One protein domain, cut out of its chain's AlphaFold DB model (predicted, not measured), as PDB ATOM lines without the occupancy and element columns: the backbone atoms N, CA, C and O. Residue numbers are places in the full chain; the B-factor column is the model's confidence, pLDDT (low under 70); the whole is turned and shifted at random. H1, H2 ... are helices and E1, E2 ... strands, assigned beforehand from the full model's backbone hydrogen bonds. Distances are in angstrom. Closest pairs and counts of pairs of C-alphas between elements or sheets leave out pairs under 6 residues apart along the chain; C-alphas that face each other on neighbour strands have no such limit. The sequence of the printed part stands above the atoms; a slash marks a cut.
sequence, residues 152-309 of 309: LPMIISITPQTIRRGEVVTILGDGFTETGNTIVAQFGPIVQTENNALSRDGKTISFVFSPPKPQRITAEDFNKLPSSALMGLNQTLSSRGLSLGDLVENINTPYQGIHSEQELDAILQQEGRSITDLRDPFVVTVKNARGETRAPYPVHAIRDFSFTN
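This is residues 152 to 309 of the 309 residues of the protein "PG_binding_1 domain-containing protein" of Candidatus Giovannonibacteria bacterium RIFCSPHIGHO2_02_FULL_46_20 (UniProt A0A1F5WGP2). Two sheets face to face, their strands crossed, make a sandwich at one end of an elongated domain; the helices lie toward the other end in two small loose groups, H4 with H5 next to the sandwich and H1, H2 and H3 farther out. The larger sheet, E3, E4, E6, E7 and E8, is branched at E6 and twisted, the smaller runs E1, E2, E5, and neighbours are antiparallel in both. The printed part has 158 residues, with five named strands, then five named helices, then three named strands, of the mixed class. It is loose, with a radius of gyration of the C-alphas of 20.0 A and spans of 59 by 35 by 26 A.

In the branched sheet, E6, residues 280 to 288, has E3, residues 181 to 187, on one side, with N 184 and O 285 2.8 A apart. On the other side of E6 are E7, residues 291 to 294, N 286 to O 293 2.8 A, and E8, residues 299 to 301, N 282 to O 299 2.8 A. E4, residues 190 to 197, forms a hairpin with E3, N 185 to O 192 2.9 A. In the second sheet, E2, residues 168 to 174, is the inner strand between E1, residues 154 to 159, N 156 to O 172 2.8 A, and E5, residues 204 to 208, N 171 to O 205 2.8 A. The sheets form a sandwich, two sheets face to face: the parts that face each other are 9.4 A centre to centre, and the strands of the one sheet stand at 48 degrees to those of the other. H5, residues 275 to 278, only grazes the branched sheet and touches H4, residues 261 to 270, closest at the C-alphas of Ile 275 and Asp 265, 5.1 A. H3, residues 244 to 252, only just touches H1, residues 219 to 223, and H2, residues 227 to 238, with 3 pairs of C-alphas within 8 A each; the closest are Val 248 and Ala 219, 5.8 A, and Leu 244 and Asn 234, 6.0 A. H2 and H3 are about perpendicular at 87 degrees. Every O i to N i+4 pair is within hydrogen-bond range in H1 and H2, but 4 of 5 in H3 and 5 of 6 in H4; H5 is too short for one.

E1 begins at C-alpha 154 (52.378, -19.862, -47.107). E6 measures 25.8 A, E3 19.8 A and H2 16.1 A; H2 ends at C-alpha 238 (40.769, -67.403, -31.350).

The C-alphas of Asp 201 and Ser 238, the two farthest apart, are 59.4 A apart. The printed part has no cut and no long link. Its mean pLDDT is 83.2; residues 215 to 216, 249 to 254, 296, 306 and 308 to 309 are under 70.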
ATOM      1  N   LEU A 152      50.070 -15.201 -51.909       74.44
ATOM      2  CA  LEU A 152      49.364 -16.408 -51.476       74.44
ATOM      3  C   LEU A 152      49.784 -16.749 -50.038       74.44
ATOM      4  O   LEU A 152      50.954 -16.545 -49.694       74.44
ATOM      5  N   PRO A 153      48.877 -17.288 -49.203       76.88
ATOM      6  CA  PRO A 153      49.268 -17.754 -47.883       76.88
ATOM      7  C   PRO A 153      50.331 -18.852 -48.023       76.88
ATOM      8  O   PRO A 153      50.264 -19.700 -48.913       76.88
ATOM      9  N   MET A 154      51.326 -18.851 -47.145       77.44
ATOM     10  CA  MET A 154      52.378 -19.862 -47.107       77.44
ATOM     11  C   MET A 154      52.667 -20.248 -45.664       77.44
ATOM     12  O   MET A 154      52.915 -19.384 -44.833       77.44
ATOM     13  N   ILE A 155      52.718 -21.547 -45.377       72.75
ATOM     14  CA  ILE A 155      53.181 -22.052 -44.080       72.75
ATOM     15  C   ILE A 155      54.701 -22.255 -44.139       72.75
ATOM     16  O   ILE A 155      55.220 -22.975 -44.996       72.75
ATOM     17  N   ILE A 156      55.420 -21.608 -43.224       70.25
ATOM     18  CA  ILE A 156      56.865 -21.754 -43.024       70.25
ATOM     19  C   ILE A 156      57.131 -22.828 -41.975       70.25
ATOM     20  O   ILE A 156      57.899 -23.756 -42.237       70.25
ATOM     21  N   SER A 157      56.496 -22.716 -40.809       71.12
ATOM     22  CA  SER A 157      56.642 -23.707 -39.754       71.12
ATOM     23  C   SER A 157      55.422 -23.851 -38.861       71.12
ATOM     24  O   SER A 157      54.601 -22.945 -38.767       71.12
ATOM     25  N   ILE A 158      55.328 -24.996 -38.187       80.69
ATOM     26  CA  ILE A 158      54.315 -25.261 -37.167       80.69
ATOM     27  C   ILE A 158      55.023 -25.711 -35.892       80.69
ATOM     28  O   ILE A 158      55.904 -26.574 -35.937       80.69
ATOM     29  N   THR A 159      54.683 -25.089 -34.767       79.19
ATOM     30  CA  THR A 159      55.316 -25.347 -33.474       79.19
ATOM     31  C   THR A 159      54.260 -25.472 -32.374       79.19
ATOM     32  O   THR A 159      53.413 -24.584 -32.266       79.19
ATOM     33  N   PRO A 160      54.316 -26.532 -31.548       85.81
ATOM     34  CA  PRO A 160      55.239 -27.672 -31.638       85.81
ATOM     35  C   PRO A 160      54.878 -28.644 -32.779       85.81
ATOM     36  O   PRO A 160      53.755 -28.659 -33.273       85.81
ATOM     37  N   GLN A 161      55.840 -29.467 -33.223       77.31
ATOM     38  CA  GLN A 161      55.569 -30.539 -34.202       77.31
ATOM     39  C   GLN A 161      54.865 -31.746 -33.579       77.31
ATOM     40  O   GLN A 161      54.227 -32.529 -34.279       77.31
ATOM     41  N   THR A 162      55.022 -31.906 -32.268       85.06
ATOM     42  CA  THR A 162      54.384 -32.943 -31.472       85.06
ATOM     43  C   THR A 162      53.399 -32.270 -30.538       85.06
ATOM     44  O   THR A 162      53.818 -31.434 -29.749       85.06
ATOM     45  N   ILE A 163      52.119 -32.614 -30.655       87.38
ATOM     46  CA  ILE A 163      51.029 -31.839 -30.060       87.38
ATOM     47  C   ILE A 163      50.174 -32.737 -29.165       87.38
ATOM     48  O   ILE A 163      49.871 -33.886 -29.511       87.38
ATOM     49  N   ARG A 164      49.753 -32.207 -28.017       85.06
ATOM     50  CA  ARG A 164      48.694 -32.791 -27.188       85.06
ATOM     51  C   ARG A 164      47.368 -32.076 -27.418       85.06
ATOM     52  O   ARG A 164      47.303 -30.900 -27.765       85.06
ATOM     53  N   ARG A 165      46.273 -32.798 -27.192       86.38
ATOM     54  CA  ARG A 165      44.937 -32.199 -27.207       86.38
ATOM     55  C   ARG A 165      44.856 -31.081 -26.158       86.38
ATOM     56  O   ARG A 165      45.233 -31.289 -25.011       86.38
ATOM     57  N   GLY A 166      44.350 -29.918 -26.559       86.50
ATOM     58  CA  GLY A 166      44.269 -28.704 -25.744       86.50
ATOM     59  C   GLY A 166      45.509 -27.806 -25.808       86.50
ATOM     60  O   GLY A 166      45.486 -26.713 -25.251       86.50
ATOM     61  N   GLU A 167      46.575 -28.224 -26.490       88.56
ATOM     62  CA  GLU A 167      47.793 -27.429 -26.634       88.56
ATOM     63  C   GLU A 167      47.640 -26.343 -27.709       88.56
ATOM     64  O   GLU A 167      46.920 -26.511 -28.698       88.56
ATOM     65  N   VAL A 168      48.321 -25.212 -27.516       90.06
ATOM     66  CA  VAL A 168      48.341 -24.117 -28.491       90.06
ATOM     67  C   VAL A 168      49.388 -24.405 -29.557       90.06
ATOM     68  O   VAL A 168      50.569 -24.582 -29.266       90.06
ATOM     69  N   VAL A 169      48.952 -24.391 -30.808       90.94
ATOM     70  CA  VAL A 169      49.793 -24.558 -31.986       90.94
ATOM     71  C   VAL A 169      50.001 -23.204 -32.636       90.94
ATOM     72  O   VAL A 169      49.043 -22.496 -32.944       90.94
ATOM     73  N   THR A 170      51.262 -22.866 -32.880       88.81
ATOM     74  CA  THR A 170      51.666 -21.657 -33.595       88.81
ATOM     75  C   THR A 170      52.094 -22.015 -35.012       88.81
ATOM     76  O   THR A 170      53.019 -22.801 -35.218       88.81
ATOM     77  N   ILE A 171      51.431 -21.416 -35.993       88.25
ATOM     78  CA  ILE A 171      51.784 -21.464 -37.407       88.25
ATOM     79  C   ILE A 171      52.535 -20.177 -37.737       88.25
ATOM     80  O   ILE A 171      51.990 -19.082 -37.613       88.25
ATOM     81  N   LEU A 172      53.773 -20.319 -38.189       81.94
ATOM     82  CA  LEU A 172      54.547 -19.245 -38.790       81.94
ATOM     83  C   LEU A 172      54.469 -19.366 -40.311       81.94
ATOM     84  O   LEU A 172      54.587 -20.462 -40.863       81.94
ATOM     85  N   GLY A 173      54.315 -18.244 -40.990       78.25
ATOM     86  CA  GLY A 173      54.073 -18.181 -42.415       78.25
ATOM     87  C   GLY A 173      54.209 -16.780 -42.991       78.25
ATOM     88  O   GLY A 173      54.806 -15.890 -42.388       78.25
ATOM     89  N   ASP A 174      53.663 -16.617 -44.186       78.81
ATOM     90  CA  ASP A 174      53.510 -15.340 -44.877       78.81
ATOM     91  C   ASP A 174      52.161 -15.340 -45.613       78.81
ATOM     92  O   ASP A 174      51.544 -16.393 -45.802       78.81
ATOM     93  N   GLY A 175      51.682 -14.172 -46.026       76.94
ATOM     94  CA  GLY A 175      50.435 -14.033 -46.773       76.94
ATOM     95  C   GLY A 175      49.174 -14.288 -45.940       76.94
ATOM     96  O   GLY A 175      48.082 -14.364 -46.515       76.94
ATOM     97  N   PHE A 176      49.277 -14.364 -44.609       87.88
ATOM     98  CA  PHE A 176      48.110 -14.419 -43.732       87.88
ATOM     99  C   PHE A 176      47.402 -13.061 -43.704       87.88
ATOM    100  O   PHE A 176      48.022 -12.000 -43.829       87.88
ATOM    101  N   THR A 177      46.077 -13.090 -43.626       87.62
ATOM    102  CA  THR A 177      45.255 -11.885 -43.469       87.62
ATOM    103  C   THR A 177      45.077 -11.589 -41.982       87.62
ATOM    104  O   THR A 177      45.240 -12.484 -41.160       87.62
ATOM    105  N   GLU A 178      44.750 -10.355 -41.598       88.69
ATOM    106  CA  GLU A 178      44.558 -10.040 -40.171       88.69
ATOM    107  C   GLU A 178      43.426 -10.872 -39.552       88.69
ATOM    108  O   GLU A 178      43.553 -11.391 -38.442       88.69
ATOM    109  N   THR A 179      42.355 -11.062 -40.322       92.50
ATOM    110  CA  THR A 179      41.181 -11.875 -40.001       92.50
ATOM    111  C   THR A 179      40.820 -12.761 -41.198       92.50
ATOM    112  O   THR A 179      41.341 -12.583 -42.301       92.50
ATOM    113  N   GLY A 180      39.937 -13.740 -41.005       91.12
ATOM    114  CA  GLY A 180      39.423 -14.583 -42.087       91.12
ATOM    115  C   GLY A 180      40.347 -15.724 -42.521       91.12
ATOM    116  O   GLY A 180      40.123 -16.301 -43.584       91.12
ATOM    117  N   ASN A 181      41.369 -16.067 -41.728       94.44
ATOM    118  CA  ASN A 181      42.120 -17.301 -41.951       94.44
ATOM    119  C   ASN A 181      41.337 -18.481 -41.362       94.44
ATOM    120  O   ASN A 181      40.965 -18.474 -40.193       94.44
ATOM    121  N   THR A 182      41.102 -19.508 -42.162       96.88
ATOM    122  CA  THR A 182      40.554 -20.791 -41.736       96.88
ATOM    123  C   THR A 182      41.690 -21.799 -41.669       96.88
ATOM    124  O   THR A 182      42.371 -22.033 -42.669       96.88
ATOM    125  N   ILE A 183      41.892 -22.403 -40.503       96.50
ATOM    126  CA  ILE A 183      42.861 -23.483 -40.309       96.50
ATOM    127  C   ILE A 183      42.101 -24.801 -40.328       96.50
ATOM    128  O   ILE A 183      41.096 -24.947 -39.638       96.50
ATOM    129  N   VAL A 184      42.595 -25.771 -41.087       96.56
ATOM    130  CA  VAL A 184      42.063 -27.132 -41.125       96.56
ATOM    131  C   VAL A 184      43.176 -28.085 -40.720       96.56
ATOM    132  O   VAL A 184      44.183 -28.177 -41.417       96.56
ATOM    133  N   ALA A 185      43.011 -28.786 -39.601       94.75
ATOM    134  CA  ALA A 185      43.888 -29.880 -39.197       94.75
ATOM    135  C   ALA A 185      43.159 -31.207 -39.421       94.75
ATOM    136  O   ALA A 185      42.128 -31.467 -38.800       94.75
ATOM    137  N   GLN A 186      43.684 -32.044 -40.315       92.81
ATOM    138  CA  GLN A 186      43.000 -33.245 -40.786       92.81
ATOM    139  C   GLN A 186      43.867 -34.501 -40.690       92.81
ATOM    140  O   GLN A 186      44.997 -34.531 -41.175       92.81
ATOM    141  N   PHE A 187      43.279 -35.572 -40.161       90.44
ATOM    142  CA  PHE A 187      43.793 -36.937 -40.240       90.44
ATOM    143  C   PHE A 187      42.643 -37.906 -40.556       90.44
ATOM    144  O   PHE A 187      41.780 -38.169 -39.720       90.44
ATOM    145  N   GLY A 188      42.605 -38.427 -41.788       86.69
ATOM    146  CA  GLY A 188      41.511 -39.288 -42.251       86.69
ATOM    147  C   GLY A 188      40.137 -38.604 -42.093       86.69
ATOM    148  O   GLY A 188      39.966 -37.501 -42.623       86.69
ATOM    149  N   PRO A 189      39.170 -39.221 -41.380       85.19
ATOM    150  CA  PRO A 189      37.858 -38.627 -41.110       85.19
ATOM    151  C   PRO A 189      37.871 -37.586 -39.977       85.19
ATOM    152  O   PRO A 189      36.868 -36.909 -39.756       85.19
ATOM    153  N   ILE A 190      38.975 -37.455 -39.236       87.62
ATOM    154  CA  ILE A 190      39.094 -36.516 -38.121       87.62
ATOM    155  C   ILE A 190      39.511 -35.159 -38.684       87.62
ATOM    156  O   ILE A 190      40.625 -35.008 -39.186       87.62
ATOM    157  N   VAL A 191      38.621 -34.173 -38.592       92.75
ATOM    158  CA  VAL A 191      38.852 -32.814 -39.092       92.75
ATOM    159  C   VAL A 191      38.559 -31.812 -37.984       92.75
ATOM    160  O   VAL A 191      37.439 -31.741 -37.481       92.75
ATOM    161  N   GLN A 192      39.566 -31.025 -37.615       93.56
ATOM    162  CA  GLN A 192      39.385 -29.806 -36.842       93.56
ATOM    163  C   GLN A 192      39.412 -28.611 -37.788       93.56
ATOM    164  O   GLN A 192      40.345 -28.481 -38.581       93.56
ATOM    165  N   THR A 193      38.443 -27.713 -37.642       95.94
ATOM    166  CA  THR A 193      38.409 -26.447 -38.373       95.94
ATOM    167  C   THR A 193      38.370 -25.290 -37.386       95.94
ATOM    168  O   THR A 193      37.430 -25.191 -36.601       95.94
ATOM    169  N   GLU A 194      39.367 -24.413 -37.454       94.62
ATOM    170  CA  GLU A 194      39.386 -23.133 -36.747       94.62
ATOM    171  C   GLU A 194      39.026 -22.028 -37.738       94.62
ATOM    172  O   GLU A 194      39.722 -21.826 -38.735       94.62
ATOM    173  N   ASN A 195      37.929 -21.318 -37.485       94.69
ATOM    174  CA  ASN A 195      37.470 -20.243 -38.357       94.69
ATOM    175  C   ASN A 195      37.956 -18.886 -37.853       94.69
ATOM    176  O   ASN A 195      37.943 -18.625 -36.654       94.69
ATOM    177  N   ASN A 196      38.278 -17.989 -38.786       91.81
ATOM    178  CA  ASN A 196      38.624 -16.598 -38.492       91.81
ATOM    179  C   ASN A 196      39.835 -16.437 -37.549       91.81
ATOM    180  O   ASN A 196      39.871 -15.535 -36.712       91.81
ATOM    181  N   ALA A 197      40.839 -17.297 -37.701       93.00
ATOM    182  CA  ALA A 197      42.076 -17.224 -36.948       93.00
ATOM    183  C   ALA A 197      42.827 -15.916 -37.252       93.00
ATOM    184  O   ALA A 197      42.971 -15.509 -38.412       93.00
ATOM    185  N   LEU A 198      43.285 -15.255 -36.191       91.81
ATOM    186  CA  LEU A 198      43.884 -13.925 -36.257       91.81
ATOM    187  C   LEU A 198      45.373 -13.990 -36.616       91.81
ATOM    188  O   LEU A 198      46.098 -14.834 -36.091       91.81
ATOM    189  N   SER A 199      45.829 -13.045 -37.442       93.56
ATOM    190  CA  SER A 199      47.252 -12.836 -37.740       93.56
ATOM    191  C   SER A 199      47.611 -11.351 -37.743       93.56
ATOM    192  O   SER A 199      47.568 -10.685 -38.774       93.56
ATOM    193  N   ARG A 200      47.968 -10.804 -36.574       88.31
ATOM    194  CA  ARG A 200      48.231  -9.357 -36.402       88.31
ATOM    195  C   ARG A 200      49.416  -8.842 -37.221       88.31
ATOM    196  O   ARG A 200      49.453  -7.678 -37.595       88.31
ATOM    197  N   ASP A 201      50.393  -9.702 -37.460       76.88
ATOM    198  CA  ASP A 201      51.621  -9.412 -38.199       76.88
ATOM    199  C   ASP A 201      51.585  -9.950 -39.643       76.88
ATOM    200  O   ASP A 201      52.566  -9.808 -40.373       76.88
ATOM    201  N   GLY A 202      50.482 -10.596 -40.050       80.44
ATOM    202  CA  GLY A 202      50.354 -11.296 -41.332       80.44
ATOM    203  C   GLY A 202      51.264 -12.522 -41.487       80.44
ATOM    204  O   GLY A 202      51.372 -13.063 -42.592       80.44
ATOM    205  N   LYS A 203      51.925 -12.957 -40.407       80.38
ATOM    206  CA  LYS A 203      52.944 -14.018 -40.402       80.38
ATOM    207  C   LYS A 203      52.695 -15.103 -39.370       80.38
ATOM    208  O   LYS A 203      53.125 -16.231 -39.575       80.38
ATOM    209  N   THR A 204      52.025 -14.803 -38.267       85.25
ATOM    210  CA  THR A 204      51.781 -15.753 -37.180       85.25
ATOM    211  C   THR A 204      50.294 -15.977 -36.983       85.25
ATOM    212  O   THR A 204      49.503 -15.038 -36.976       85.25
ATOM    213  N   ILE A 205      49.903 -17.240 -36.833       91.25
ATOM    214  CA  ILE A 205      48.555 -17.647 -36.435       91.25
ATOM    215  C   ILE A 205      48.705 -18.628 -35.279       91.25
ATOM    216  O   ILE A 205      49.522 -19.541 -35.351       91.25
ATOM    217  N   SER A 206      47.919 -18.464 -34.218       92.50
ATOM    218  CA  SER A 206      47.865 -19.419 -33.106       92.50
ATOM    219  C   SER A 206      46.458 -19.980 -32.960       92.50
ATOM    220  O   SER A 206      45.489 -19.229 -33.062       92.50
ATOM    221  N   PHE A 207      46.343 -21.283 -32.717       93.69
ATOM    222  CA  PHE A 207      45.064 -21.953 -32.477       93.69
ATOM    223  C   PHE A 207      45.221 -23.082 -31.460       93.69
ATOM    224  O   PHE A 207      46.309 -23.629 -31.293       93.69
ATOM    225  N   VAL A 208      44.139 -23.443 -30.772       93.94
ATOM    226  CA  VAL A 208      44.138 -24.573 -29.832       93.94
ATOM    227  C   VAL A 208      43.871 -25.857 -30.606       93.94
ATOM    228  O   VAL A 208      42.852 -25.970 -31.282       93.94
ATOM    229  N   PHE A 209      44.749 -26.847 -30.500       92.81
ATOM    230  CA  PHE A 209      44.562 -28.141 -31.146       92.81
ATOM    231  C   PHE A 209      43.617 -29.021 -30.322       92.81
ATOM    232  O   PHE A 209      43.982 -29.574 -29.287       92.81
ATOM    233  N   SER A 210      42.375 -29.162 -30.769       92.06
ATOM    234  CA  SER A 210      41.359 -30.002 -30.138       92.06
ATOM    235  C   SER A 210      40.460 -30.649 -31.196       92.06
ATOM    236  O   SER A 210      39.290 -30.273 -31.327       92.06
ATOM    237  N   PRO A 211      40.975 -31.638 -31.947       89.25
ATOM    238  CA  PRO A 211      40.172 -32.354 -32.922       89.25
ATOM    239  C   PRO A 211      38.986 -33.075 -32.264       89.25
ATOM    240  O   PRO A 211      39.054 -33.443 -31.081       89.25
ATOM    241  N   PRO A 212      37.890 -33.286 -33.016       86.12
ATOM    242  CA  PRO A 212      36.766 -34.074 -32.537       86.12
ATOM    243  C   PRO A 212      37.229 -35.497 -32.221       86.12
ATOM    244  O   PRO A 212      38.070 -36.066 -32.922       86.12
ATOM    245  N   LYS A 213      36.674 -36.086 -31.157       80.06
ATOM    246  CA  LYS A 213      36.961 -37.485 -30.831       80.06
ATOM    247  C   LYS A 213      36.420 -38.372 -31.957       80.06
ATOM    248  O   LYS A 213      35.274 -38.168 -32.363       80.06
ATOM    249  N   PRO A 214      37.199 -39.347 -32.457       70.00
ATOM    250  CA  PRO A 214      36.687 -40.287 -33.441       70.00
ATOM    251  C   PRO A 214      35.486 -41.034 -32.855       70.00
ATOM    252  O   PRO A 214      35.518 -41.453 -31.693       70.00
ATOM    253  N   GLN A 215      34.429 -41.201 -33.653       68.00
ATOM    254  CA  GLN A 215      33.330 -42.089 -33.283       68.00
ATOM    255  C   GLN A 215      33.878 -43.511 -33.189       68.00
ATOM    256  O   GLN A 215      34.455 -44.035 -34.143       68.00
ATOM    257  N   ARG A 216      33.736 -44.114 -32.009       69.75
ATOM    258  CA  ARG A 216      34.049 -45.526 -31.805       69.75
ATOM    259  C   ARG A 216      32.875 -46.348 -32.332       69.75
ATOM    260  O   ARG A 216      31.730 -45.930 -32.177       69.75
ATOM    261  N   ILE A 217      33.166 -47.501 -32.935       70.06
ATOM    262  CA  ILE A 217      32.144 -48.522 -33.198       70.06
ATOM    263  C   ILE A 217      31.485 -48.842 -31.861       70.06
ATOM    264  O   ILE A 217      32.190 -49.120 -30.895       70.06
ATOM    265  N   THR A 218      30.162 -48.764 -31.781       73.31
ATOM    266  CA  THR A 218      29.442 -49.204 -30.582       73.31
ATOM    267  C   THR A 218      29.289 -50.726 -30.589       73.31
ATOM    268  O   THR A 218      29.397 -51.368 -31.635       73.31
ATOM    269  N   ALA A 219      28.976 -51.324 -29.436       72.69
ATOM    270  CA  ALA A 219      28.583 -52.736 -29.383       72.69
ATOM    271  C   ALA A 219      27.398 -53.038 -30.328       72.69
ATOM    272  O   ALA A 219      27.316 -54.115 -30.914       72.69
ATOM    273  N   GLU A 220      26.502 -52.067 -30.521       76.00
ATOM    274  CA  GLU A 220      25.367 -52.186 -31.433       76.00
ATOM    275  C   GLU A 220      25.799 -52.160 -32.907       76.00
ATOM    276  O   GLU A 220      25.321 -52.965 -33.706       76.00
ATOM    277  N   ASP A 221      26.736 -51.282 -33.271       79.69
ATOM    278  CA  ASP A 221      27.303 -51.226 -34.624       79.69
ATOM    279  C   ASP A 221      28.115 -52.481 -34.947       79.69
ATOM    280  O   ASP A 221      28.109 -52.952 -36.084       79.69
ATOM    281  N   PHE A 222      28.761 -53.067 -33.937       78.31
ATOM    282  CA  PHE A 222      29.478 -54.330 -34.068       78.31
ATOM    283  C   PHE A 222      28.540 -55.481 -34.461       78.31
ATOM    284  O   PHE A 222      28.866 -56.279 -35.339       78.31
ATOM    285  N   ASN A 223      27.331 -55.512 -33.896       77.25
ATOM    286  CA  ASN A 223      26.306 -56.508 -34.228       77.25
ATOM    287  C   ASN A 223      25.705 -56.321 -35.632       77.25
ATOM    288  O   ASN A 223      25.077 -57.240 -36.157       77.25
ATOM    289  N   LYS A 224      25.893 -55.148 -36.250       85.94
ATOM    290  CA  LYS A 224      25.459 -54.849 -37.626       85.94
ATOM    291  C   LYS A 224      26.503 -55.258 -38.673       85.94
ATOM    292  O   LYS A 224      26.238 -55.138 -39.870       85.94
ATOM    293  N   LEU A 225      27.683 -55.732 -38.257       83.56
ATOM    294  CA  LEU A 225      28.715 -56.206 -39.178       83.56
ATOM    295  C   LEU A 225      28.267 -57.490 -39.905       83.56
ATOM    296  O   LEU A 225      27.620 -58.351 -39.309       83.56
ATOM    297  N   PRO A 226      28.633 -57.665 -41.188       90.50
ATOM    298  CA  PRO A 226      28.281 -58.865 -41.939       90.50
ATOM    299  C   PRO A 226      28.927 -60.117 -41.333       90.50
ATOM    300  O   PRO A 226      30.076 -60.087 -40.882       90.50
ATOM    301  N   SER A 227      28.226 -61.252 -41.394       86.44
ATOM    302  CA  SER A 227      28.649 -62.514 -40.763       86.44
ATOM    303  C   SER A 227      30.031 -62.999 -41.217       86.44
ATOM    304  O   SER A 227      30.746 -63.640 -40.450       86.44
ATOM    305  N   SER A 228      30.441 -62.672 -42.447       87.50
ATOM    306  CA  SER A 228      31.780 -62.975 -42.970       87.50
ATOM    307  C   SER A 228      32.890 -62.204 -42.248       87.50
ATOM    308  O   SER A 228      33.934 -62.782 -41.945       87.50
ATOM    309  N   ALA A 229      32.660 -60.928 -41.925       83.81
ATOM    310  CA  ALA A 229      33.603 -60.115 -41.163       83.81
ATOM    311  C   ALA A 229      33.719 -60.625 -39.721       83.81
ATOM    312  O   ALA A 229      34.831 -60.783 -39.217       83.81
ATOM    313  N   LEU A 230      32.585 -60.960 -39.091       82.31
ATOM    314  CA  LEU A 230      32.553 -61.523 -37.738       82.31
ATOM    315  C   LEU A 230      33.274 -62.876 -37.657       82.31
ATOM    316  O   LEU A 230      34.030 -63.097 -36.713       82.31
ATOM    317  N   MET A 231      33.117 -63.755 -38.656       84.62
ATOM    318  CA  MET A 231      33.864 -65.017 -38.718       84.62
ATOM    319  C   MET A 231      35.376 -64.802 -38.830       84.62
ATOM    320  O   MET A 231      36.131 -65.409 -38.071       84.62
ATOM    321  N   GLY A 232      35.825 -63.928 -39.739       84.75
ATOM    322  CA  GLY A 232      37.255 -63.643 -39.911       84.75
ATOM    323  C   GLY A 232      37.890 -63.030 -38.657       84.75
ATOM    324  O   GLY A 232      38.989 -63.421 -38.251       84.75
ATOM    325  N   LEU A 233      37.167 -62.119 -37.997       82.69
ATOM    326  CA  LEU A 233      37.554 -61.561 -36.700       82.69
ATOM    327  C   LEU A 233      37.648 -62.653 -35.634       82.69
ATOM    328  O   LEU A 233      38.683 -62.767 -34.982       82.69
ATOM    329  N   ASN A 234      36.622 -63.497 -35.505       85.06
ATOM    330  CA  ASN A 234      36.612 -64.575 -34.521       85.06
ATOM    331  C   ASN A 234      37.790 -65.539 -34.703       85.06
ATOM    332  O   ASN A 234      38.433 -65.928 -33.731       85.06
ATOM    333  N   GLN A 235      38.108 -65.898 -35.949       87.56
ATOM    334  CA  GLN A 235      39.219 -66.793 -36.263       87.56
ATOM    335  C   GLN A 235      40.570 -66.175 -35.874       87.56
ATOM    336  O   GLN A 235      41.417 -66.847 -35.281       87.56
ATOM    337  N   THR A 236      40.745 -64.877 -36.141       83.62
ATOM    338  CA  THR A 236      41.948 -64.122 -35.759       83.62
ATOM    339  C   THR A 236      42.096 -64.038 -34.238       83.62
ATOM    340  O   THR A 236      43.180 -64.280 -33.710       83.62
ATOM    341  N   LEU A 237      41.012 -63.745 -33.519       83.44
ATOM    342  CA  LEU A 237      41.015 -63.639 -32.056       83.44
ATOM    343  C   LEU A 237      41.271 -64.990 -31.391       83.44
ATOM    344  O   LEU A 237      42.130 -65.083 -30.518       83.44
ATOM    345  N   SER A 238      40.613 -66.044 -31.878       87.62
ATOM    346  CA  SER A 238      40.769 -67.403 -31.350       87.62
ATOM    347  C   SER A 238      42.219 -67.878 -31.454       87.62
ATOM    348  O   SER A 238      42.727 -68.506 -30.528       87.62
ATOM    349  N   SER A 239      42.932 -67.515 -32.532       87.94
ATOM    350  CA  SER A 239      44.368 -67.813 -32.682       87.94
ATOM    351  C   SER A 239      45.262 -67.155 -31.620       87.94
ATOM    352  O   SER A 239      46.394 -67.583 -31.416       87.94
ATOM    353  N   ARG A 240      44.747 -66.129 -30.934       81.56
ATOM    354  CA  ARG A 240      45.407 -65.392 -29.848       81.56
ATOM    355  C   ARG A 240      44.777 -65.669 -28.478       81.56
ATOM    356  O   ARG A 240      45.098 -64.973 -27.524       81.56
ATOM    357  N   GLY A 241      43.879 -66.655 -28.382       84.69
ATOM    358  CA  GLY A 241      43.159 -66.982 -27.146       84.69
ATOM    359  C   GLY A 241      42.129 -65.932 -26.716       84.69
ATOM    360  O   GLY A 241      41.739 -65.920 -25.555       84.69
ATOM    361  N   LEU A 242      41.704 -65.057 -27.630       82.81
ATOM    362  CA  LEU A 242      40.714 -64.006 -27.392       82.81
ATOM    363  C   LEU A 242      39.364 -64.375 -28.017       82.81
ATOM    364  O   LEU A 242      39.298 -65.125 -28.996       82.81
ATOM    365  N   SER A 243      38.290 -63.796 -27.490       83.94
ATOM    366  CA  SER A 243      36.930 -63.920 -28.013       83.94
ATOM    367  C   SER A 243      36.405 -62.598 -28.584       83.94
ATOM    368  O   SER A 243      36.921 -61.510 -28.321       83.94
ATOM    369  N   LEU A 244      35.326 -62.681 -29.368       77.44
ATOM    370  CA  LEU A 244      34.569 -61.503 -29.808       77.44
ATOM    371  C   LEU A 244      33.979 -60.711 -28.626       77.44
ATOM    372  O   LEU A 244      33.838 -59.497 -28.734       77.44
ATOM    373  N   GLY A 245      33.658 -61.377 -27.509       76.62
ATOM    374  CA  GLY A 245      33.158 -60.722 -26.295       76.62
ATOM    375  C   GLY A 245      34.201 -59.792 -25.679       76.62
ATOM    376  O   GLY A 245      33.893 -58.636 -25.397       76.62
ATOM    377  N   ASP A 246      35.454 -60.253 -25.610       74.88
ATOM    378  CA  ASP A 246      36.576 -59.463 -25.084       74.88
ATOM    379  C   ASP A 246      36.818 -58.202 -25.926       74.88
ATOM    380  O   ASP A 246      37.169 -57.146 -25.406       74.88
ATOM    381  N   LEU A 247      36.604 -58.276 -27.244       73.19
ATOM    382  CA  LEU A 247      36.675 -57.105 -28.121       73.19
ATOM    383  C   LEU A 247      35.588 -56.078 -27.804       73.19
ATOM    384  O   LEU A 247      35.880 -54.887 -27.752       73.19
ATOM    385  N   VAL A 248      34.343 -56.524 -27.631       72.38
ATOM    386  CA  VAL A 248      33.203 -55.634 -27.367       72.38
ATOM    387  C   VAL A 248      33.349 -54.933 -26.014       72.38
ATOM    388  O   VAL A 248      33.008 -53.756 -25.898       72.38
ATOM    389  N   GLU A 249      33.913 -55.612 -25.017       68.69
ATOM    390  CA  GLU A 249      34.244 -55.012 -23.721       68.69
ATOM    391  C   GLU A 249      35.369 -53.968 -23.860       68.69
ATOM    392  O   GLU A 249      35.197 -52.805 -23.482       68.69
ATOM    393  N   ASN A 250      36.457 -54.320 -24.555       66.62
ATOM    394  CA  ASN A 250      37.585 -53.419 -24.822       66.62
ATOM    395  C   ASN A 250      37.237 -52.204 -25.707       66.62
ATOM    396  O   ASN A 250      37.922 -51.182 -25.649       66.62
ATOM    397  N   ILE A 251      36.182 -52.273 -26.527       67.44
ATOM    398  CA  ILE A 251      35.682 -51.122 -27.301       67.44
ATOM    399  C   ILE A 251      35.248 -49.979 -26.366       67.44
ATOM    400  O   ILE A 251      35.486 -48.798 -26.664       67.44
ATOM    401  N   ASN A 252      34.632 -50.319 -25.230       62.34
ATOM    402  CA  ASN A 252      34.132 -49.346 -24.261       62.34
ATOM    403  C   ASN A 252      35.237 -48.866 -23.308       62.34
ATOM    404  O   ASN A 252      35.274 -47.679 -22.973       62.34
ATOM    405  N   THR A 253      36.176 -49.742 -22.949       66.62
ATOM    406  CA  THR A 253      37.301 -49.460 -22.039       66.62
ATOM    407  C   THR A 253      38.648 -49.824 -22.671       66.62
ATOM    408  O   THR A 253      39.322 -50.750 -22.220       66.62
ATOM    409  N   PRO A 254      39.086 -49.115 -23.731       63.38
ATOM    410  CA  PRO A 254      40.397 -49.373 -24.302       63.38
ATOM    411  C   PRO A 254      41.468 -49.067 -23.257       63.38
ATOM    412  O   PRO A 254      41.383 -48.048 -22.573       63.38
ATOM    413  N   TYR A 255      42.480 -49.933 -23.177       71.56
ATOM    414  CA  TYR A 255      43.575 -49.845 -22.203       71.56
ATOM    415  C   TYR A 255      43.157 -50.119 -20.748       71.56
ATOM    416  O   TYR A 255      43.783 -49.609 -19.822       71.56
ATOM    417  N   GLN A 256      42.119 -50.933 -20.532       73.31
ATOM    418  CA  GLN A 256      41.760 -51.420 -19.201       73.31
ATOM    419  C   GLN A 256      42.972 -52.070 -18.510       73.31
ATOM    420  O   GLN A 256      43.654 -52.909 -19.097       73.31
ATOM    421  N   GLY A 257      43.246 -51.661 -17.268       76.06
ATOM    422  CA  GLY A 257      44.409 -52.118 -16.500       76.06
ATOM    423  C   GLY A 257      45.729 -51.414 -16.839       76.06
ATOM    424  O   GLY A 257      46.750 -51.776 -16.269       76.06
ATOM    425  N   ILE A 258      45.721 -50.425 -17.739       82.62
ATOM    426  CA  ILE A 258      46.853 -49.525 -17.974       82.62
ATOM    427  C   ILE A 258      46.496 -48.166 -17.379       82.62
ATOM    428  O   ILE A 258      45.481 -47.568 -17.737       82.62
ATOM    429  N   HIS A 259      47.344 -47.661 -16.492       85.56
ATOM    430  CA  HIS A 259      47.071 -46.476 -15.680       85.56
ATOM    431  C   HIS A 259      47.842 -45.235 -16.143       85.56
ATOM    432  O   HIS A 259      47.574 -44.123 -15.681       85.56
ATOM    433  N   SER A 260      48.812 -45.389 -17.050       86.50
ATOM    434  CA  SER A 260      49.606 -44.264 -17.549       86.50
ATOM    435  C   SER A 260      50.186 -44.490 -18.945       86.50
ATOM    436  O   SER A 260      50.390 -45.618 -19.390       86.50
ATOM    437  N   GLU A 261      50.551 -43.392 -19.618       84.94
ATOM    438  CA  GLU A 261      51.326 -43.446 -20.865       84.94
ATOM    439  C   GLU A 261      52.682 -44.135 -20.676       84.94
ATOM    440  O   GLU A 261      53.175 -44.770 -21.600       84.94
ATOM    441  N   GLN A 262      53.288 -44.014 -19.492       88.00
ATOM    442  CA  GLN A 262      54.575 -44.639 -19.173       88.00
ATOM    443  C   GLN A 262      54.445 -46.159 -19.098       88.00
ATOM    444  O   GLN A 262      55.288 -46.878 -19.622       88.00
ATOM    445  N   GLU A 263      53.368 -46.640 -18.483       89.31
ATOM    446  CA  GLU A 263      53.040 -48.061 -18.442       89.31
ATOM    447  C   GLU A 263      52.720 -48.596 -19.840       89.31
ATOM    448  O   GLU A 263      53.250 -49.632 -20.238       89.31
ATOM    449  N   LEU A 264      51.942 -47.846 -20.629       87.69
ATOM    450  CA  LEU A 264      51.677 -48.193 -22.023       87.69
ATOM    451  C   LEU A 264      52.969 -48.271 -22.848       87.69
ATOM    452  O   LEU A 264      53.153 -49.222 -23.602       87.69
ATOM    453  N   ASP A 265      53.868 -47.293 -22.716       88.69
ATOM    454  CA  ASP A 265      55.150 -47.296 -23.425       88.69
ATOM    455  C   ASP A 265      56.036 -48.465 -22.975       88.69
ATOM    456  O   ASP A 265      56.618 -49.136 -23.821       88.69
ATOM    457  N   ALA A 266      56.070 -48.787 -21.677       89.69
ATOM    458  CA  ALA A 266      56.805 -49.942 -21.162       89.69
ATOM    459  C   ALA A 266      56.291 -51.271 -21.743       89.69
ATOM    460  O   ALA A 266      57.093 -52.135 -22.094       89.69
ATOM    461  N   ILE A 267      54.969 -51.421 -21.890       87.81
ATOM    462  CA  ILE A 267      54.354 -52.586 -22.544       87.81
ATOM    463  C   ILE A 267      54.750 -52.634 -24.025       87.81
ATOM    464  O   ILE A 267      55.207 -53.669 -24.507       87.81
ATOM    465  N   LEU A 268      54.637 -51.515 -24.749       86.62
ATOM    466  CA  LEU A 268      54.993 -51.444 -26.172       86.62
ATOM    467  C   LEU A 268      56.472 -51.765 -26.421       86.62
ATOM    468  O   LEU A 268      56.803 -52.447 -27.394       86.62
ATOM    469  N   GLN A 269      57.359 -51.332 -25.527       90.81
ATOM    470  CA  GLN A 269      58.791 -51.601 -25.630       90.81
ATOM    471  C   GLN A 269      59.121 -53.097 -25.548       90.81
ATOM    472  O   GLN A 269      60.090 -53.525 -26.180       90.81
ATOM    473  N   GLN A 270      58.312 -53.915 -24.859       90.06
ATOM    474  CA  GLN A 270      58.484 -55.378 -24.855       90.06
ATOM    475  C   GLN A 270      58.304 -55.991 -26.251       90.06
ATOM    476  O   GLN A 270      58.916 -57.011 -26.562       90.06
ATOM    477  N   GLU A 271      57.523 -55.341 -27.115       86.19
ATOM    478  CA  GLU A 271      57.321 -55.732 -28.514       86.19
ATOM    479  C   GLU A 271      58.230 -54.959 -29.490       86.19
ATOM    480  O   GLU A 271      58.035 -55.012 -30.706       86.19
ATOM    481  N   GLY A 272      59.220 -54.213 -28.983       86.50
ATOM    482  CA  GLY A 272      60.100 -53.372 -29.803       86.50
ATOM    483  C   GLY A 272      59.392 -52.164 -30.430       86.50
ATOM    484  O   GLY A 272      59.831 -51.660 -31.464       86.50
ATOM    485  N   ARG A 273      58.283 -51.720 -29.833       88.25
ATOM    486  CA  ARG A 273      57.473 -50.570 -30.257       88.25
ATOM    487  C   ARG A 273      57.613 -49.430 -29.251       88.25
ATOM    488  O   ARG A 273      58.106 -49.623 -28.145       88.25
ATOM    489  N   SER A 274      57.153 -48.238 -29.616       84.94
ATOM    490  CA  SER A 274      57.037 -47.120 -28.671       84.94
ATOM    491  C   SER A 274      55.696 -46.418 -28.817       84.94
ATOM    492  O   SER A 274      55.079 -46.421 -29.884       84.94
ATOM    493  N   ILE A 275      55.261 -45.741 -27.756       81.50
ATOM    494  CA  ILE A 275      54.092 -44.862 -27.767       81.50
ATOM    495  C   ILE A 275      54.183 -43.773 -28.850       81.50
ATOM    496  O   ILE A 275      53.162 -43.242 -29.292       81.50
ATOM    497  N   THR A 276      55.386 -43.455 -29.343       79.56
ATOM    498  CA  THR A 276      55.568 -42.560 -30.494       79.56
ATOM    499  C   THR A 276      54.955 -43.094 -31.784       79.56
ATOM    500  O   THR A 276      54.514 -42.289 -32.604       79.56
ATOM    501  N   ASP A 277      54.871 -44.415 -31.943       80.44
ATOM    502  CA  ASP A 277      54.270 -45.070 -33.111       80.44
ATOM    503  C   ASP A 277      52.747 -44.901 -33.145       80.44
ATOM    504  O   ASP A 277      52.113 -45.118 -34.176       80.44
ATOM    505  N   LEU A 278      52.149 -44.522 -32.010       81.38
ATOM    506  CA  LEU A 278      50.711 -44.315 -31.857       81.38
ATOM    507  C   LEU A 278      50.283 -42.864 -32.127       81.38
ATOM    508  O   LEU A 278      49.130 -42.511 -31.880       81.38
ATOM    509  N   ARG A 279      51.199 -42.008 -32.601       84.75
ATOM    510  CA  ARG A 279      50.900 -40.610 -32.928       84.75
ATOM    511  C   ARG A 279      50.249 -40.504 -34.302       84.75
ATOM    512  O   ARG A 279      50.814 -40.936 -35.305       84.75
ATOM    513  N   ASP A 280      49.106 -39.836 -34.358       87.88
ATOM    514  CA  ASP A 280      48.371 -39.638 -35.601       87.88
ATOM    515  C   ASP A 280      48.928 -38.414 -36.370       87.88
ATOM    516  O   ASP A 280      49.111 -37.342 -35.778       87.88
ATOM    517  N   PRO A 281      49.225 -38.537 -37.679       88.94
ATOM    518  CA  PRO A 281      49.755 -37.443 -38.490       88.94
ATOM    519  C   PRO A 281      48.637 -36.526 -39.011       88.94
ATOM    520  O   PRO A 281      47.940 -36.849 -39.973       88.94
ATOM    521  N   PHE A 282      48.507 -35.338 -38.424       89.94
ATOM    522  CA  PHE A 282      47.580 -34.303 -38.871       89.94
ATOM    523  C   PHE A 282      48.212 -33.413 -39.935       89.94
ATOM    524  O   PHE A 282      49.245 -32.774 -39.739       89.94
ATOM    525  N   VAL A 283      47.543 -33.330 -41.073       90.50
ATOM    526  CA  VAL A 283      47.849 -32.385 -42.136       90.50
ATOM    527  C   VAL A 283      47.208 -31.052 -41.787       90.50
ATOM    528  O   VAL A 283      45.996 -30.991 -41.609       90.50
ATOM    529  N   VAL A 284      48.006 -29.990 -41.725       92.12
ATOM    530  CA  VAL A 284      47.503 -28.636 -41.466       92.12
ATOM    531  C   VAL A 284      47.400 -27.863 -42.774       92.12
ATOM    532  O   VAL A 284      48.344 -27.837 -43.559       92.12
ATOM    533  N   THR A 285      46.274 -27.204 -42.992       91.81
ATOM    534  CA  THR A 285      46.004 -26.335 -44.136       91.81
ATOM    535  C   THR A 285      45.544 -24.978 -43.621       91.81
ATOM    536  O   THR A 285      44.781 -24.907 -42.662       91.81
ATOM    537  N   VAL A 286      45.995 -23.898 -44.255       92.38
ATOM    538  CA  VAL A 286      45.530 -22.532 -43.995       92.38
ATOM    539  C   VAL A 286      44.887 -21.987 -45.264       92.38
ATOM    540  O   VAL A 286      45.503 -21.990 -46.330       92.38
ATOM    541  N   LYS A 287      43.655 -21.501 -45.144       94.19
ATOM    542  CA  LYS A 287      42.875 -20.891 -46.221       94.19
ATOM    543  C   LYS A 287      42.471 -19.477 -45.832       94.19
ATOM    544  O   LYS A 287      42.062 -19.252 -44.703       94.19
ATOM    545  N   ASN A 288      42.549 -18.526 -46.750       91.94
ATOM    546  CA  ASN A 288      42.045 -17.169 -46.550       91.94
ATOM    547  C   ASN A 288      41.563 -16.567 -47.880       91.94
ATOM    548  O   ASN A 288      41.513 -17.250 -48.903       91.94
ATOM    549  N   ALA A 289      41.210 -15.278 -47.879       89.12
ATOM    550  CA  ALA A 289      40.737 -14.578 -49.077       89.12
ATOM    551  C   ALA A 289      41.760 -14.540 -50.230       89.12
ATOM    552  O   ALA A 289      41.380 -14.307 -51.374       89.12
ATOM    553  N   ARG A 290      43.052 -14.753 -49.942       83.31
ATOM    554  CA  ARG A 290      44.130 -14.742 -50.940       83.31
ATOM    555  C   ARG A 290      44.360 -16.117 -51.564       83.31
ATOM    556  O   ARG A 290      44.866 -16.179 -52.677       83.31
ATOM    557  N   GLY A 291      44.002 -17.206 -50.883       84.19
ATOM    558  CA  GLY A 291      44.164 -18.566 -51.394       84.19
ATOM    559  C   GLY A 291      44.225 -19.623 -50.295       84.19
ATOM    560  O   GLY A 291      43.747 -19.420 -49.180       84.19
ATOM    561  N   GLU A 292      44.827 -20.763 -50.613       87.38
ATOM    562  CA  GLU A 292      44.972 -21.903 -49.709       87.38
ATOM    563  C   GLU A 292      46.397 -22.449 -49.768       87.38
ATOM    564  O   GLU A 292      47.030 -22.470 -50.825       87.38
ATOM    565  N   THR A 293      46.902 -22.896 -48.624       81.50
ATOM    566  CA  THR A 293      48.222 -23.503 -48.505       81.50
ATOM    567  C   THR A 293      48.195 -24.671 -47.544       81.50
ATOM    568  O   THR A 293      47.572 -24.621 -46.484       81.50
ATOM    569  N   ARG A 294      48.892 -25.736 -47.921       81.88
ATOM    570  CA  ARG A 294      49.011 -26.957 -47.132       81.88
ATOM    571  C   ARG A 294      50.401 -27.017 -46.517       81.88
ATOM    572  O   ARG A 294      51.396 -26.777 -47.203       81.88
ATOM    573  N   ALA A 295      50.471 -27.386 -45.245       76.62
ATOM    574  CA  ALA A 295      51.726 -27.629 -44.567       76.62
ATOM    575  C   ALA A 295      52.504 -28.733 -45.308       76.62
ATOM    576  O   ALA A 295      51.934 -29.776 -45.647       76.62
ATOM    577  N   PRO A 296      53.804 -28.531 -45.567       65.12
ATOM    578  CA  PRO A 296      54.612 -29.497 -46.308       65.12
ATOM    579  C   PRO A 296      54.931 -30.762 -45.496       65.12
ATOM    580  O   PRO A 296      55.451 -31.728 -46.053       65.12
ATOM    581  N   TYR A 297      54.637 -30.759 -44.196       73.94
ATOM    582  CA  TYR A 297      54.784 -31.882 -43.279       73.94
ATOM    583  C   TYR A 297      53.576 -31.950 -42.335       73.94
ATOM    584  O   TYR A 297      52.967 -30.913 -42.050       73.94
ATOM    585  N   PRO A 298      53.214 -33.151 -41.858       79.88
ATOM    586  CA  PRO A 298      52.198 -33.291 -40.831       79.88
ATOM    587  C   PRO A 298      52.744 -32.869 -39.463       79.88
ATOM    588  O   PRO A 298      53.951 -32.889 -39.217       79.88
ATOM    589  N   VAL A 299      51.833 -32.535 -38.561       85.25
ATOM    590  CA  VAL A 299      52.101 -32.495 -37.124       85.25
ATOM    591  C   VAL A 299      51.606 -33.785 -36.484       85.25
ATOM    592  O   VAL A 299      50.627 -34.372 -36.937       85.25
ATOM    593  N   HIS A 300      52.289 -34.250 -35.449       86.88
ATOM    594  CA  HIS A 300      52.007 -35.535 -34.821       86.88
ATOM    595  C   HIS A 300      51.266 -35.323 -33.509       86.88
ATOM    596  O   HIS A 300      51.825 -34.790 -32.550       86.88
ATOM    597  N   ALA A 301      50.013 -35.761 -33.459       86.56
ATOM    598  CA  ALA A 301      49.194 -35.655 -32.264       86.56
ATOM    599  C   ALA A 301      49.205 -36.963 -31.475       86.56
ATOM    600  O   ALA A 301      49.072 -38.046 -32.047       86.56
ATOM    601  N   ILE A 302      49.341 -36.865 -30.153       76.50
ATOM    602  CA  ILE A 302      49.113 -38.020 -29.277       76.50
ATOM    603  C   ILE A 302      47.616 -38.325 -29.273       76.50
ATOM    604  O   ILE A 302      46.795 -37.414 -29.125       76.50
ATOM    605  N   ARG A 303      47.268 -39.604 -29.427       73.00
ATOM    606  CA  ARG A 303      45.895 -40.071 -29.229       73.00
ATOM    607  C   ARG A 303      45.418 -39.745 -27.818       73.00
ATOM    608  O   ARG A 303      46.182 -39.791 -26.865       73.00
ATOM    609  N   ASP A 304      44.135 -39.435 -27.681       72.88
ATOM    610  CA  ASP A 304      43.520 -39.288 -26.362       72.88
ATOM    611  C   ASP A 304      43.449 -40.681 -25.704       72.88
ATOM    612  O   ASP A 304      42.534 -41.464 -25.987       72.88
ATOM    613  N   PHE A 305      44.464 -41.025 -24.905       72.62
ATOM    614  CA  PHE A 305      44.514 -42.262 -24.133       72.62
ATOM    615  C   PHE A 305      43.679 -42.084 -22.864       72.62
ATOM    616  O   PHE A 305      44.108 -41.488 -21.879       72.62
ATOM    617  N   SER A 306      42.448 -42.583 -22.901       68.62
ATOM    618  CA  SER A 306      41.572 -42.629 -21.734       68.62
ATOM    619  C   SER A 306      41.938 -43.832 -20.863       68.62
ATOM    620  O   SER A 306      41.335 -44.890 -21.023       68.62
ATOM    621  N   PHE A 307      42.929 -43.682 -19.983       72.00
ATOM    622  CA  PHE A 307      43.262 -44.702 -18.985       72.00
ATOM    623  C   PHE A 307      42.155 -44.774 -17.929       72.00
ATOM    624  O   PHE A 307      41.728 -43.747 -17.394       72.00
ATOM    625  N   THR A 308      41.663 -45.976 -17.657       61.38
ATOM    626  CA  THR A 308      40.692 -46.233 -16.587       61.38
ATOM    627  C   THR A 308      41.430 -46.770 -15.366       61.38
ATOM    628  O   THR A 308      42.252 -47.674 -15.511       61.38
ATOM    629  N   ASN A 309      41.133 -46.221 -14.187       54.19
ATOM    630  CA  ASN A 309      41.561 -46.804 -12.911       54.19
ATOM    631  C   ASN A 309      40.847 -48.122 -12.628       54.19
ATOM    632  O   ASN A 309      39.652 -48.219 -12.989       54.19
TER     633      ASN A 309